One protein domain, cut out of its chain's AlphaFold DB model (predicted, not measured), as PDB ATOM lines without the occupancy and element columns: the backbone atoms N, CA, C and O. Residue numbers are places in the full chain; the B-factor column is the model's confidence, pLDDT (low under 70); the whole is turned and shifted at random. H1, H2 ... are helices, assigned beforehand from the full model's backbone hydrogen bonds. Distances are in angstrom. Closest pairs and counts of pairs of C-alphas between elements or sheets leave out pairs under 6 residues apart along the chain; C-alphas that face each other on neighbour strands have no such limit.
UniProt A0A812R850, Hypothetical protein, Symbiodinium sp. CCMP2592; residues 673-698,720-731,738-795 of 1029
ATOM      1  N   LEU A 673     -13.986 -54.704 -26.228       79.12
ATOM      2  CA  LEU A 673     -15.389 -55.041 -26.486       79.12
ATOM      3  C   LEU A 673     -16.090 -54.028 -27.403       79.12
ATOM      4  O   LEU A 673     -17.009 -54.395 -28.132       79.12
ATOM      5  N   TRP A 674     -15.655 -52.766 -27.429       85.44
ATOM      6  CA  TRP A 674     -16.293 -51.738 -28.257       85.44
ATOM      7  C   TRP A 674     -15.979 -51.884 -29.750       85.44
ATOM      8  O   TRP A 674     -16.876 -51.743 -30.585       85.44
ATOM      9  N   ASP A 675     -14.735 -52.222 -30.101       80.88
ATOM     10  CA  ASP A 675     -14.369 -52.500 -31.494       80.88
ATOM     11  C   ASP A 675     -15.023 -53.803 -31.978       80.88
ATOM     12  O   ASP A 675     -15.626 -53.825 -33.054       80.88
ATOM     13  N   THR A 676     -15.008 -54.863 -31.160       79.44
ATOM     14  CA  THR A 676     -15.692 -56.125 -31.496       79.44
ATOM     15  C   THR A 676     -17.212 -55.955 -31.606       79.44
ATOM     16  O   THR A 676     -17.807 -56.513 -32.531       79.44
ATOM     17  N   PHE A 677     -17.845 -55.124 -30.767       82.94
ATOM     18  CA  PHE A 677     -19.253 -54.734 -30.899       82.94
ATOM     19  C   PHE A 677     -19.539 -54.092 -32.261       82.94
ATOM     20  O   PHE A 677     -20.426 -54.555 -32.982       82.94
ATOM     21  N   PHE A 678     -18.782 -53.064 -32.664       83.31
ATOM     22  CA  PHE A 678     -19.008 -52.401 -33.952       83.31
ATOM     23  C   PHE A 678     -18.701 -53.294 -35.153       83.31
ATOM     24  O   PHE A 678     -19.390 -53.188 -36.173       83.31
ATOM     25  N   ASP A 679     -17.730 -54.197 -35.042       79.81
ATOM     26  CA  ASP A 679     -17.460 -55.205 -36.062       79.81
ATOM     27  C   ASP A 679     -18.615 -56.211 -36.177       79.81
ATOM     28  O   ASP A 679     -19.062 -56.500 -37.289       79.81
ATOM     29  N   CYS A 680     -19.167 -56.685 -35.056       77.50
ATOM     30  CA  CYS A 680     -20.332 -57.572 -35.030       77.50
ATOM     31  C   CYS A 680     -21.594 -56.884 -35.569       77.50
ATOM     32  O   CYS A 680     -22.288 -57.447 -36.418       77.50
ATOM     33  N   VAL A 681     -21.877 -55.645 -35.155       81.62
ATOM     34  CA  VAL A 681     -23.000 -54.853 -35.683       81.62
ATOM     35  C   VAL A 681     -22.822 -54.635 -37.186       81.62
ATOM     36  O   VAL A 681     -23.721 -54.970 -37.950       81.62
ATOM     37  N   SER A 682     -21.641 -54.204 -37.643       79.69
ATOM     38  CA  SER A 682     -21.358 -53.997 -39.072       79.69
ATOM     39  C   SER A 682     -21.508 -55.270 -39.911       79.69
ATOM     40  O   SER A 682     -21.925 -55.189 -41.068       79.69
ATOM     41  N   LYS A 683     -21.168 -56.436 -39.343       76.19
ATOM     42  CA  LYS A 683     -21.206 -57.748 -40.006       76.19
ATOM     43  C   LYS A 683     -22.519 -58.512 -39.795       76.19
ATOM     44  O   LYS A 683     -22.670 -59.559 -40.418       76.19
ATOM     45  N   SER A 684     -23.464 -58.059 -38.975       76.31
ATOM     46  CA  SER A 684     -24.726 -58.779 -38.705       76.31
ATOM     47  C   SER A 684     -25.883 -58.305 -39.596       76.31
ATOM     48  O   SER A 684     -25.790 -57.274 -40.261       76.31
ATOM     49  N   SER A 685     -26.981 -59.065 -39.628       75.19
ATOM     50  CA  SER A 685     -28.189 -58.794 -40.431       75.19
ATOM     51  C   SER A 685     -29.435 -58.521 -39.571       75.19
ATOM     52  O   SER A 685     -30.546 -58.908 -39.926       75.19
ATOM     53  N   CYS A 686     -29.260 -57.883 -38.410       78.62
ATOM     54  CA  CYS A 686     -30.344 -57.534 -37.485       78.62
ATOM     55  C   CYS A 686     -30.879 -56.103 -37.709       78.62
ATOM     56  O   CYS A 686     -30.257 -55.290 -38.396       78.62
ATOM     57  N   LYS A 687     -32.015 -55.752 -37.079       82.12
ATOM     58  CA  LYS A 687     -32.587 -54.390 -37.145       82.12
ATOM     59  C   LYS A 687     -31.584 -53.301 -36.728       82.12
ATOM     60  O   LYS A 687     -31.529 -52.265 -37.382       82.12
ATOM     61  N   LEU A 688     -30.780 -53.549 -35.687       83.75
ATOM     62  CA  LEU A 688     -29.752 -52.624 -35.187       83.75
ATOM     63  C   LEU A 688     -28.620 -52.404 -36.210       83.75
ATOM     64  O   LEU A 688     -28.155 -51.278 -36.377       83.75
ATOM     65  N   SER A 689     -28.225 -53.447 -36.947       85.88
ATOM     66  CA  SER A 689     -27.280 -53.339 -38.070       85.88
ATOM     67  C   SER A 689     -27.858 -52.491 -39.204       85.88
ATOM     68  O   SER A 689     -27.226 -51.527 -39.636       85.88
ATOM     69  N   SER A 690     -29.098 -52.762 -39.630       84.81
ATOM     70  CA  SER A 690     -29.796 -51.937 -40.629       84.81
ATOM     71  C   SER A 690     -29.906 -50.474 -40.189       84.81
ATOM     72  O   SER A 690     -29.622 -49.569 -40.977       84.81
ATOM     73  N   PHE A 691     -30.222 -50.233 -38.913       86.50
ATOM     74  CA  PHE A 691     -30.275 -48.904 -38.311       86.50
ATOM     75  C   PHE A 691     -28.912 -48.197 -38.394       86.50
ATOM     76  O   PHE A 691     -28.832 -47.097 -38.947       86.50
ATOM     77  N   PHE A 692     -27.833 -48.855 -37.961       88.19
ATOM     78  CA  PHE A 692     -26.462 -48.340 -38.025       88.19
ATOM     79  C   PHE A 692     -25.990 -48.053 -39.460       88.19
ATOM     80  O   PHE A 692     -25.515 -46.952 -39.753       88.19
ATOM     81  N   HIS A 693     -26.184 -48.985 -40.400       85.75
ATOM     82  CA  HIS A 693     -25.848 -48.764 -41.812       85.75
ATOM     83  C   HIS A 693     -26.673 -47.622 -42.420       85.75
ATOM     84  O   HIS A 693     -26.137 -46.815 -43.179       85.75
ATOM     85  N   SER A 694     -27.944 -47.471 -42.033       84.31
ATOM     86  CA  SER A 694     -28.800 -46.361 -42.480       84.31
ATOM     87  C   SER A 694     -28.417 -44.990 -41.901       84.31
ATOM     88  O   SER A 694     -28.871 -43.971 -42.424       84.31
ATOM     89  N   ILE A 695     -27.592 -44.947 -40.848       83.75
ATOM     90  CA  ILE A 695     -26.937 -43.737 -40.322       83.75
ATOM     91  C   ILE A 695     -25.639 -43.474 -41.101       83.75
ATOM     92  O   ILE A 695     -25.412 -42.361 -41.581       83.75
ATOM     93  N   ARG A 696     -24.824 -44.520 -41.298       81.12
ATOM     94  CA  ARG A 696     -23.506 -44.462 -41.950       81.12
ATOM     95  C   ARG A 696     -23.554 -44.129 -43.446       81.12
ATOM     96  O   ARG A 696     -22.645 -43.474 -43.949       81.12
ATOM     97  N   LEU A 697     -24.595 -44.564 -44.158       74.19
ATOM     98  CA  LEU A 697     -24.732 -44.415 -45.615       74.19
ATOM     99  C   LEU A 697     -25.442 -43.119 -46.061       74.19
ATOM    100  O   LEU A 697     -25.658 -42.931 -47.258       74.19
ATOM    101  N   ARG A 698     -25.817 -42.211 -45.144       68.75
ATOM    102  CA  ARG A 698     -26.505 -40.951 -45.499       68.75
ATOM    103  C   ARG A 698     -25.566 -39.978 -46.233       68.75
ATOM    104  O   ARG A 698     -24.547 -39.586 -45.662       68.75
ATOM    105  N   ILE A 720     -29.829 -38.578 -29.980       82.62
ATOM    106  CA  ILE A 720     -28.504 -37.930 -30.035       82.62
ATOM    107  C   ILE A 720     -27.761 -38.372 -31.316       82.62
ATOM    108  O   ILE A 720     -27.562 -39.573 -31.498       82.62
ATOM    109  N   PRO A 721     -27.319 -37.477 -32.222       85.44
ATOM    110  CA  PRO A 721     -26.412 -37.848 -33.318       85.44
ATOM    111  C   PRO A 721     -25.119 -38.493 -32.788       85.44
ATOM    112  O   PRO A 721     -24.622 -38.061 -31.756       85.44
ATOM    113  N   LEU A 722     -24.557 -39.498 -33.480       87.25
ATOM    114  CA  LEU A 722     -23.336 -40.189 -33.018       87.25
ATOM    115  C   LEU A 722     -22.201 -39.175 -32.740       87.25
ATOM    116  O   LEU A 722     -21.784 -38.517 -33.700       87.25
ATOM    117  N   PRO A 723     -21.718 -39.037 -31.484       84.12
ATOM    118  CA  PRO A 723     -20.841 -37.930 -31.093       84.12
ATOM    119  C   PRO A 723     -19.480 -37.902 -31.785       84.12
ATOM    120  O   PRO A 723     -18.997 -36.816 -32.093       84.12
ATOM    121  N   TYR A 724     -18.910 -39.077 -32.078       85.81
ATOM    122  CA  TYR A 724     -17.589 -39.232 -32.701       85.81
ATOM    123  C   TYR A 724     -17.707 -39.848 -34.111       85.81
ATOM    124  O   TYR A 724     -17.387 -41.026 -34.325       85.81
ATOM    125  N   PRO A 725     -18.269 -39.124 -35.100       77.38
ATOM    126  CA  PRO A 725     -18.637 -39.678 -36.405       77.38
ATOM    127  C   PRO A 725     -17.436 -40.085 -37.276       77.38
ATOM    128  O   PRO A 725     -17.567 -40.949 -38.149       77.38
ATOM    129  N   GLU A 726     -16.267 -39.487 -37.051       78.50
ATOM    130  CA  GLU A 726     -14.994 -39.801 -37.710       78.50
ATOM    131  C   GLU A 726     -14.571 -41.267 -37.552       78.50
ATOM    132  O   GLU A 726     -14.016 -41.842 -38.492       78.50
ATOM    133  N   LEU A 727     -14.914 -41.917 -36.435       79.56
ATOM    134  CA  LEU A 727     -14.582 -43.325 -36.180       79.56
ATOM    135  C   LEU A 727     -15.265 -44.295 -37.159       79.56
ATOM    136  O   LEU A 727     -14.746 -45.382 -37.424       79.56
ATOM    137  N   HIS A 728     -16.396 -43.891 -37.748       78.81
ATOM    138  CA  HIS A 728     -17.206 -44.721 -38.651       78.81
ATOM    139  C   HIS A 728     -17.147 -44.278 -40.129       78.81
ATOM    140  O   HIS A 728     -17.727 -44.934 -41.009       78.81
ATOM    141  N   ALA A 729     -16.429 -43.187 -40.419       69.88
ATOM    142  CA  ALA A 729     -16.242 -42.645 -41.761       69.88
ATOM    143  C   ALA A 729     -15.345 -43.551 -42.639       69.88
ATOM    144  O   ALA A 729     -14.396 -44.157 -42.146       69.88
ATOM    145  N   PRO A 730     -15.560 -43.630 -43.969       57.16
ATOM    146  CA  PRO A 730     -14.860 -44.574 -44.856       57.16
ATOM    147  C   PRO A 730     -13.369 -44.260 -45.138       57.16
ATOM    148  O   PRO A 730     -12.831 -44.728 -46.139       57.16
ATOM    149  N   ARG A 731     -12.700 -43.444 -44.309       53.09
ATOM    150  CA  ARG A 731     -11.272 -43.078 -44.445       53.09
ATOM    151  C   ARG A 731     -10.497 -42.992 -43.114       53.09
ATOM    152  O   ARG A 731      -9.359 -42.530 -43.126       53.09
ATOM    153  N   PRO A 738     -11.003 -46.294 -27.727       81.94
ATOM    154  CA  PRO A 738     -12.003 -47.162 -27.109       81.94
ATOM    155  C   PRO A 738     -13.011 -46.397 -26.242       81.94
ATOM    156  O   PRO A 738     -14.130 -46.876 -26.067       81.94
ATOM    157  N   GLU A 739     -12.672 -45.214 -25.718       84.06
ATOM    158  CA  GLU A 739     -13.622 -44.395 -24.957       84.06
ATOM    159  C   GLU A 739     -14.662 -43.773 -25.896       84.06
ATOM    160  O   GLU A 739     -15.870 -43.938 -25.716       84.06
ATOM    161  N   GLN A 740     -14.200 -43.162 -26.985       87.12
ATOM    162  CA  GLN A 740     -15.073 -42.582 -28.008       87.12
ATOM    163  C   GLN A 740     -15.941 -43.645 -28.706       87.12
ATOM    164  O   GLN A 740     -17.110 -43.395 -29.022       87.12
ATOM    165  N   LEU A 741     -15.407 -44.857 -28.918       87.19
ATOM    166  CA  LEU A 741     -16.191 -45.989 -29.416       87.19
ATOM    167  C   LEU A 741     -17.270 -46.426 -28.426       87.19
ATOM    168  O   LEU A 741     -18.417 -46.578 -28.841       87.19
ATOM    169  N   GLY A 742     -16.948 -46.611 -27.142       85.38
ATOM    170  CA  GLY A 742     -17.951 -47.009 -26.152       85.38
ATOM    171  C   GLY A 742     -19.088 -45.993 -26.042       85.38
ATOM    172  O   GLY A 742     -20.261 -46.374 -26.057       85.38
ATOM    173  N   VAL A 743     -18.775 -44.694 -26.087       88.44
ATOM    174  CA  VAL A 743     -19.786 -43.624 -26.132       88.44
ATOM    175  C   VAL A 743     -20.661 -43.726 -27.387       88.44
ATOM    176  O   VAL A 743     -21.890 -43.698 -27.283       88.44
ATOM    177  N   ASN A 744     -20.070 -43.914 -28.574       90.75
ATOM    178  CA  ASN A 744     -20.841 -44.129 -29.803       90.75
ATOM    179  C   ASN A 744     -21.717 -45.395 -29.734       90.75
ATOM    180  O   ASN A 744     -22.831 -45.384 -30.258       90.75
ATOM    181  N   ALA A 745     -21.245 -46.482 -29.111       86.94
ATOM    182  CA  ALA A 745     -21.988 -47.735 -28.970       86.94
ATOM    183  C   ALA A 745     -23.217 -47.560 -28.066       86.94
ATOM    184  O   ALA A 745     -24.332 -47.915 -28.458       86.94
ATOM    185  N   VAL A 746     -23.032 -46.940 -26.896       85.94
ATOM    186  CA  VAL A 746     -24.113 -46.640 -25.948       85.94
ATOM    187  C   VAL A 746     -25.146 -45.704 -26.582       85.94
ATOM    188  O   VAL A 746     -26.340 -46.008 -26.568       85.94
ATOM    189  N   VAL A 747     -24.710 -44.620 -27.237       89.00
ATOM    190  CA  VAL A 747     -25.616 -43.695 -27.941       89.00
ATOM    191  C   VAL A 747     -26.361 -44.387 -29.092       89.00
ATOM    192  O   VAL A 747     -27.555 -44.144 -29.280       89.00
ATOM    193  N   LEU A 748     -25.715 -45.278 -29.854       87.69
ATOM    194  CA  LEU A 748     -26.366 -46.038 -30.928       87.69
ATOM    195  C   LEU A 748     -27.502 -46.927 -30.399       87.69
ATOM    196  O   LEU A 748     -28.597 -46.915 -30.965       87.69
ATOM    197  N   VAL A 749     -27.247 -47.683 -29.327       85.94
ATOM    198  CA  VAL A 749     -28.228 -48.603 -28.728       85.94
ATOM    199  C   VAL A 749     -29.371 -47.832 -28.073       85.94
ATOM    200  O   VAL A 749     -30.534 -48.153 -28.318       85.94
ATOM    201  N   LEU A 750     -29.076 -46.775 -27.312       84.25
ATOM    202  CA  LEU A 750     -30.107 -45.957 -26.671       84.25
ATOM    203  C   LEU A 750     -30.992 -45.237 -27.698       84.25
ATOM    204  O   LEU A 750     -32.209 -45.237 -27.541       84.25
ATOM    205  N   ASN A 751     -30.433 -44.730 -28.804       84.94
ATOM    206  CA  ASN A 751     -31.234 -44.214 -29.922       84.94
ATOM    207  C   ASN A 751     -32.137 -45.285 -30.552       84.94
ATOM    208  O   ASN A 751     -33.278 -44.995 -30.908       84.94
ATOM    209  N   PHE A 752     -31.630 -46.507 -30.730       83.62
ATOM    210  CA  PHE A 752     -32.397 -47.607 -31.313       83.62
ATOM    211  C   PHE A 752     -33.577 -48.011 -30.416       83.62
ATOM    212  O   PHE A 752     -34.691 -48.169 -30.915       83.62
ATOM    213  N   LEU A 753     -33.362 -48.102 -29.100       81.06
ATOM    214  CA  LEU A 753     -34.409 -48.403 -28.119       81.06
ATOM    215  C   LEU A 753     -35.416 -47.250 -27.977       81.06
ATOM    216  O   LEU A 753     -36.618 -47.478 -28.082       81.06
ATOM    217  N   PHE A 754     -34.940 -46.010 -27.826       80.62
ATOM    218  CA  PHE A 754     -35.778 -44.810 -27.684       80.62
ATOM    219  C   PHE A 754     -36.725 -44.596 -28.874       80.62
ATOM    220  O   PHE A 754     -37.846 -44.123 -28.704       80.62
ATOM    221  N   LEU A 755     -36.299 -44.966 -30.085       79.06
ATOM    222  CA  LEU A 755     -37.110 -44.850 -31.300       79.06
ATOM    223  C   LEU A 755     -37.999 -46.081 -31.582       79.06
ATOM    224  O   LEU A 755     -38.617 -46.133 -32.647       79.06
ATOM    225  N   GLY A 756     -38.068 -47.065 -30.676       78.06
ATOM    226  CA  GLY A 756     -38.918 -48.254 -30.826       78.06
ATOM    227  C   GLY A 756     -38.371 -49.312 -31.793       78.06
ATOM    228  O   GLY A 756     -39.123 -49.878 -32.585       78.06
ATOM    229  N   GLU A 757     -37.061 -49.566 -31.757       86.62
ATOM    230  CA  GLU A 757     -36.347 -50.541 -32.598       86.62
ATOM    231  C   GLU A 757     -36.517 -50.389 -34.132       86.62
ATOM    232  O   GLU A 757     -36.752 -51.382 -34.841       86.62
ATOM    233  N   PRO A 758     -36.409 -49.183 -34.716       83.44
ATOM    234  CA  PRO A 758     -36.648 -48.998 -36.140       83.44
ATOM    235  C   PRO A 758     -35.480 -49.542 -36.975       83.44
ATOM    236  O   PRO A 758     -34.313 -49.325 -36.665       83.44
ATOM    237  N   ALA A 759     -35.775 -50.163 -38.121       82.00
ATOM    238  CA  ALA A 759     -34.738 -50.591 -39.070       82.00
ATOM    239  C   ALA A 759     -34.029 -49.415 -39.782       82.00
ATOM    240  O   ALA A 759     -32.976 -49.609 -40.384       82.00
ATOM    241  N   SER A 760     -34.597 -48.203 -39.737       82.19
ATOM    242  CA  SER A 760     -33.939 -46.954 -40.151       82.19
ATOM    243  C   SER A 760     -34.599 -45.742 -39.469       82.19
ATOM    244  O   SER A 760     -35.828 -45.731 -39.353       82.19
ATOM    245  N   PRO A 761     -33.852 -44.709 -39.027       78.50
ATOM    246  CA  PRO A 761     -34.446 -43.542 -38.383       78.50
ATOM    247  C   PRO A 761     -35.166 -42.642 -39.392       78.50
ATOM    248  O   PRO A 761     -34.704 -42.460 -40.526       78.50
ATOM    249  N   ALA A 762     -36.260 -42.003 -38.972       75.75
ATOM    250  CA  ALA A 762     -37.023 -41.097 -39.828       75.75
ATOM    251  C   ALA A 762     -36.155 -39.951 -40.392       75.75
ATOM    252  O   ALA A 762     -35.256 -39.426 -39.729       75.75
ATOM    253  N   ARG A 763     -36.416 -39.546 -41.645       65.06
ATOM    254  CA  ARG A 763     -35.562 -38.587 -42.380       65.06
ATOM    255  C   ARG A 763     -35.456 -37.214 -41.702       65.06
ATOM    256  O   ARG A 763     -34.413 -36.578 -41.797       65.06
ATOM    257  N   HIS A 764     -36.496 -36.785 -40.987       68.25
ATOM    258  CA  HIS A 764     -36.531 -35.491 -40.299       68.25
ATOM    259  C   HIS A 764     -35.658 -35.429 -39.027       68.25
ATOM    260  O   HIS A 764     -35.343 -34.333 -38.581       68.25
ATOM    261  N   LEU A 765     -35.232 -36.571 -38.465       68.62
ATOM    262  CA  LEU A 765     -34.501 -36.633 -37.186       68.62
ATOM    263  C   LEU A 765     -33.009 -36.260 -37.277       68.62
ATOM    264  O   LEU A 765     -32.344 -36.206 -36.252       68.62
ATOM    265  N   ARG A 766     -32.462 -36.036 -38.485       68.44
ATOM    266  CA  ARG A 766     -31.059 -35.626 -38.729       68.44
ATOM    267  C   ARG A 766     -29.991 -36.399 -37.922       68.44
ATOM    268  O   ARG A 766     -28.996 -35.835 -37.493       68.44
ATOM    269  N   LEU A 767     -30.142 -37.717 -37.791       74.19
ATOM    270  CA  LEU A 767     -29.135 -38.606 -37.183       74.19
ATOM    271  C   LEU A 767     -28.046 -39.029 -38.191       74.19
ATOM    272  O   LEU A 767     -27.739 -40.208 -38.322       74.19
ATOM    273  N   GLY A 768     -27.531 -38.093 -38.990       69.69
ATOM    274  CA  GLY A 768     -26.442 -38.358 -39.940       69.69
ATOM    275  C   GLY A 768     -25.065 -38.213 -39.289       69.69
ATOM    276  O   GLY A 768     -24.909 -37.462 -38.328       69.69
ATOM    277  N   LEU A 769     -24.045 -38.884 -39.834       74.69
ATOM    278  CA  LEU A 769     -22.660 -38.673 -39.398       74.69
ATOM    279  C   LEU A 769     -22.228 -37.209 -39.637       74.69
ATOM    280  O   LEU A 769     -22.339 -36.687 -40.753       74.69
ATOM    281  N   GLY A 770     -21.705 -36.552 -38.598       66.56
ATOM    282  CA  GLY A 770     -21.221 -35.166 -38.666       66.56
ATOM    283  C   GLY A 770     -22.319 -34.097 -38.613       66.56
ATOM    284  O   GLY A 770     -22.197 -33.068 -39.290       66.56
ATOM    285  N   GLU A 771     -23.395 -34.358 -37.870       72.06
ATOM    286  CA  GLU A 771     -24.393 -33.373 -37.430       72.06
ATOM    287  C   GLU A 771     -23.998 -32.804 -36.053       72.06
ATOM    288  O   GLU A 771     -23.359 -33.485 -35.256       72.06
ATOM    289  N   GLN A 772     -24.329 -31.540 -35.781       74.38
ATOM    290  CA  GLN A 772     -23.905 -30.864 -34.546       74.38
ATOM    291  C   GLN A 772     -24.857 -31.138 -33.378       74.38
ATOM    292  O   GLN A 772     -26.049 -30.835 -33.467       74.38
ATOM    293  N   LEU A 773     -24.288 -31.607 -32.267       80.62
ATOM    294  CA  LEU A 773     -24.943 -31.742 -30.965       80.62
ATOM    295  C   LEU A 773     -25.436 -30.375 -30.444       80.62
ATOM    296  O   LEU A 773     -24.872 -29.323 -30.763       80.62
ATOM    297  N   ASN A 774     -26.506 -30.379 -29.647       80.31
ATOM    298  CA  ASN A 774     -26.913 -29.224 -28.836       80.31
ATOM    299  C   ASN A 774     -26.246 -29.263 -27.438       80.31
ATOM    300  O   ASN A 774     -25.668 -30.279 -27.068       80.31
ATOM    301  N   GLU A 775     -26.318 -28.185 -26.648       76.19
ATOM    302  CA  GLU A 775     -25.661 -28.145 -25.324       76.19
ATOM    303  C   GLU A 775     -26.143 -29.227 -24.344       76.19
ATOM    304  O   GLU A 775     -25.338 -29.770 -23.595       76.19
ATOM    305  N   ALA A 776     -27.436 -29.567 -24.348       75.94
ATOM    306  CA  ALA A 776     -27.973 -30.613 -23.477       75.94
ATOM    307  C   ALA A 776     -27.488 -32.010 -23.909       75.94
ATOM    308  O   ALA A 776     -27.228 -32.871 -23.074       75.94
ATOM    309  N   GLN A 777     -27.313 -32.214 -25.217       82.75
ATOM    310  CA  GLN A 777     -26.728 -33.423 -25.791       82.75
ATOM    311  C   GLN A 777     -25.228 -33.528 -25.508       82.75
ATOM    312  O   GLN A 777     -24.769 -34.618 -25.198       82.75
ATOM    313  N   LEU A 778     -24.478 -32.422 -25.563       82.25
ATOM    314  CA  LEU A 778     -23.057 -32.398 -25.193       82.25
ATOM    315  C   LEU A 778     -22.861 -32.821 -23.731       82.25
ATOM    316  O   LEU A 778     -22.119 -33.763 -23.480       82.25
ATOM    317  N   ARG A 779     -23.619 -32.239 -22.792       78.12
ATOM    318  CA  ARG A 779     -23.567 -32.625 -21.367       78.12
ATOM    319  C   ARG A 779     -23.968 -34.087 -21.131       78.12
ATOM    320  O   ARG A 779     -23.367 -34.770 -20.308       78.12
ATOM    321  N   ALA A 780     -24.957 -34.597 -21.870       79.12
ATOM    322  CA  ALA A 780     -25.327 -36.011 -21.805       79.12
ATOM    323  C   ALA A 780     -24.207 -36.929 -22.332       79.12
ATOM    324  O   ALA A 780     -23.957 -37.984 -21.758       79.12
ATOM    325  N   VAL A 781     -23.504 -36.522 -23.391       86.56
ATOM    326  CA  VAL A 781     -22.346 -37.247 -23.942       86.56
ATOM    327  C   VAL A 781     -21.160 -37.235 -22.973       86.56
ATOM    328  O   VAL A 781     -20.569 -38.287 -22.757       86.56
ATOM    329  N   GLU A 782     -20.871 -36.101 -22.331       83.56
ATOM    330  CA  GLU A 782     -19.854 -35.972 -21.270       83.56
ATOM    331  C   GLU A 782     -20.181 -36.860 -20.053       83.56
ATOM    332  O   GLU A 782     -19.307 -37.530 -19.507       83.56
ATOM    333  N   SER A 783     -21.455 -36.948 -19.652       78.62
ATOM    334  CA  SER A 783     -21.870 -37.866 -18.582       78.62
ATOM    335  C   SER A 783     -21.727 -39.342 -18.975       78.62
ATOM    336  O   SER A 783     -21.437 -40.174 -18.115       78.62
ATOM    337  N   LEU A 784     -21.944 -39.686 -20.250       81.19
ATOM    338  CA  LEU A 784     -21.774 -41.052 -20.753       81.19
ATOM    339  C   LEU A 784     -20.295 -41.432 -20.909       81.19
ATOM    340  O   LEU A 784     -19.951 -42.588 -20.656       81.19
ATOM    341  N   SER A 785     -19.415 -40.493 -21.278       83.31
ATOM    342  CA  SER A 785     -17.980 -40.772 -21.410       83.31
ATOM    343  C   SER A 785     -17.343 -41.121 -20.068       83.31
ATOM    344  O   SER A 785     -16.577 -42.074 -20.019       83.31
ATOM    345  N   ILE A 786     -17.749 -40.485 -18.962       78.50
ATOM    346  CA  ILE A 786     -17.297 -40.858 -17.605       78.50
ATOM    347  C   ILE A 786     -17.597 -42.338 -17.298       78.50
ATOM    348  O   ILE A 786     -16.723 -43.060 -16.819       78.50
ATOM    349  N   GLY A 787     -18.808 -42.815 -17.612       70.75
ATOM    350  CA  GLY A 787     -19.190 -44.217 -17.399       70.75
ATOM    351  C   GLY A 787     -18.419 -45.199 -18.290       70.75
ATOM    352  O   GLY A 787     -18.004 -46.261 -17.832       70.75
ATOM    353  N   VAL A 788     -18.171 -44.828 -19.550       81.19
ATOM    354  CA  VAL A 788     -17.361 -45.623 -20.490       81.19
ATOM    355  C   VAL A 788     -15.881 -45.629 -20.089       81.19
ATOM    356  O   VAL A 788     -15.226 -46.665 -20.196       81.19
ATOM    357  N   SER A 789     -15.355 -44.514 -19.582       79.69
ATOM    358  CA  SER A 789     -13.983 -44.399 -19.082       79.69
ATOM    359  C   SER A 789     -13.785 -45.276 -17.839       79.69
ATOM    360  O   SER A 789     -12.844 -46.062 -17.786       79.69
ATOM    361  N   ALA A 790     -14.740 -45.265 -16.896       75.50
ATOM    362  CA  ALA A 790     -14.748 -46.169 -15.741       75.50
ATOM    363  C   ALA A 790     -14.835 -47.657 -16.142       75.50
ATOM    364  O   ALA A 790     -14.118 -48.486 -15.585       75.50
ATOM    365  N   TRP A 791     -15.655 -47.998 -17.145       75.88
ATOM    366  CA  TRP A 791     -15.714 -49.351 -17.716       75.88
ATOM    367  C   TRP A 791     -14.377 -49.773 -18.340       75.88
ATOM    368  O   TRP A 791     -13.881 -50.864 -18.072       75.88
ATOM    369  N   ASN A 792     -13.753 -48.894 -19.128       81.38
ATOM    370  CA  ASN A 792     -12.452 -49.145 -19.749       81.38
ATOM    371  C   ASN A 792     -11.312 -49.238 -18.712       81.38
ATOM    372  O   ASN A 792     -10.342 -49.959 -18.940       81.38
ATOM    373  N   ALA A 793     -11.436 -48.551 -17.572       77.06
ATOM    374  CA  ALA A 793     -10.476 -48.571 -16.468       77.06
ATOM    375  C   ALA A 793     -10.593 -49.802 -15.544       77.06
ATOM    376  O   ALA A 793      -9.715 -50.003 -14.705       77.06
ATOM    377  N   ALA A 794     -11.629 -50.638 -15.690       68.12
ATOM    378  CA  ALA A 794     -11.853 -51.806 -14.830       68.12
ATOM    379  C   ALA A 794     -10.776 -52.909 -14.963       68.12
ATOM    380  O   ALA A 794     -10.621 -53.725 -14.055       68.12
ATOM    381  N   GLY A 795     -10.001 -52.905 -16.055       66.50
ATOM    382  CA  GLY A 795      -8.954 -53.896 -16.329       66.50
ATOM    383  C   GLY A 795      -9.483 -55.211 -16.923       66.50
ATOM    384  O   GLY A 795     -10.691 -55.376 -17.083       66.50
TER     385      GLY A 795
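Overview. This is residues 673 to 698, 720 to 731 and 738 to 795 of the 1029 residues of the protein "Hypothetical protein" of Symbiodinium sp. CCMP2592 (UniProt A0A812R850). One long helix, H4, runs through the core, and three other helices pack on it at steep angles: H1 and H2, which meet in an L-shaped corner, on one side, and the long H5 on the other. The short H3 lies near H4, and a long loop, residues 755 to 774, winds from the end of H4 to the beginning of H5. The printed part has 96 residues in three pieces, with five named helices in the order H1, H2, H3, H4, H5 and no named strand; its class is all helix. It is compact, with a radius of gyration of the C-alphas of 13.0 A, and its outline is rounded, spanning 36 by 32 by 30 A.

Along the chain. H1, residues 673 to 683, begins with C-alpha 673 at (-15.389, -55.041, -26.486) and is 15.0 A long from first to last C-alpha. H2, residues 687 to 696, is 14.3 A long. H3 is short, residues 725 to 728. H4, residues 738 to 754, is 23.9 A long, from C-alpha 738 at (-12.003, -47.162, -27.109) to C-alpha 754 at (-35.778, -44.810, -27.684). H5, residues 775 to 792, is the longest helix at 25.4 A and ends with C-alpha 792 at (-12.452, -49.145, -19.749).

Arrangement. H4 is the hub, touching H1, H2 and H5, and the helix packing is mostly crossed, with no touching pair at a shallow tilt. H1 touches residues 738 to 745 of H4 alone, at a steep tilt of 54 degrees, the same way; the closest C-alphas, of Trp 674 and Gly 742, are 5.4 A apart. H2 touches residues 748 to 752 of H4 alone, at a steep tilt of 62 degrees, opposite ways; the closest C-alphas, of Leu 688 and Phe 752, are 6.9 A apart. H1 and H2 touch about perpendicular, at 88 degrees, with the C-alphas of Val 681 and Ser 689 closest at 5.1 A. H5 touches H4 at a steep tilt of 59 degrees, opposite ways, with the C-alphas of Val 743 and Ser 785 closest at 5.8 A. H3 is close to H4 but not clearly touching; the closest C-alphas, of Leu 727 and Leu 741, are 7.4 A apart. H5 is apart from H1, H2 and H3. In H1, H2 and H4 every O i to N i+4 pair is within hydrogen-bond range, in H5 13 of 14 are, and H3 is too short for such a pair.

Size, cuts and confidence. The two C-alphas farthest apart, those of His 764 and Gly 795, are 40.9 A from each other. Residues 699 to 719 are not printed, with 15.9 A between C-alphas 698 and 720, and neither are residues 732 to 737, with 17.8 A between C-alphas 731 and 738. The link from H1 to H2 is tight and that from H4 to H5 is long. The mean pLDDT of the printed part is 79.5, and 12 residues are under 70, among them residues 729 to 731 and 763 to 766.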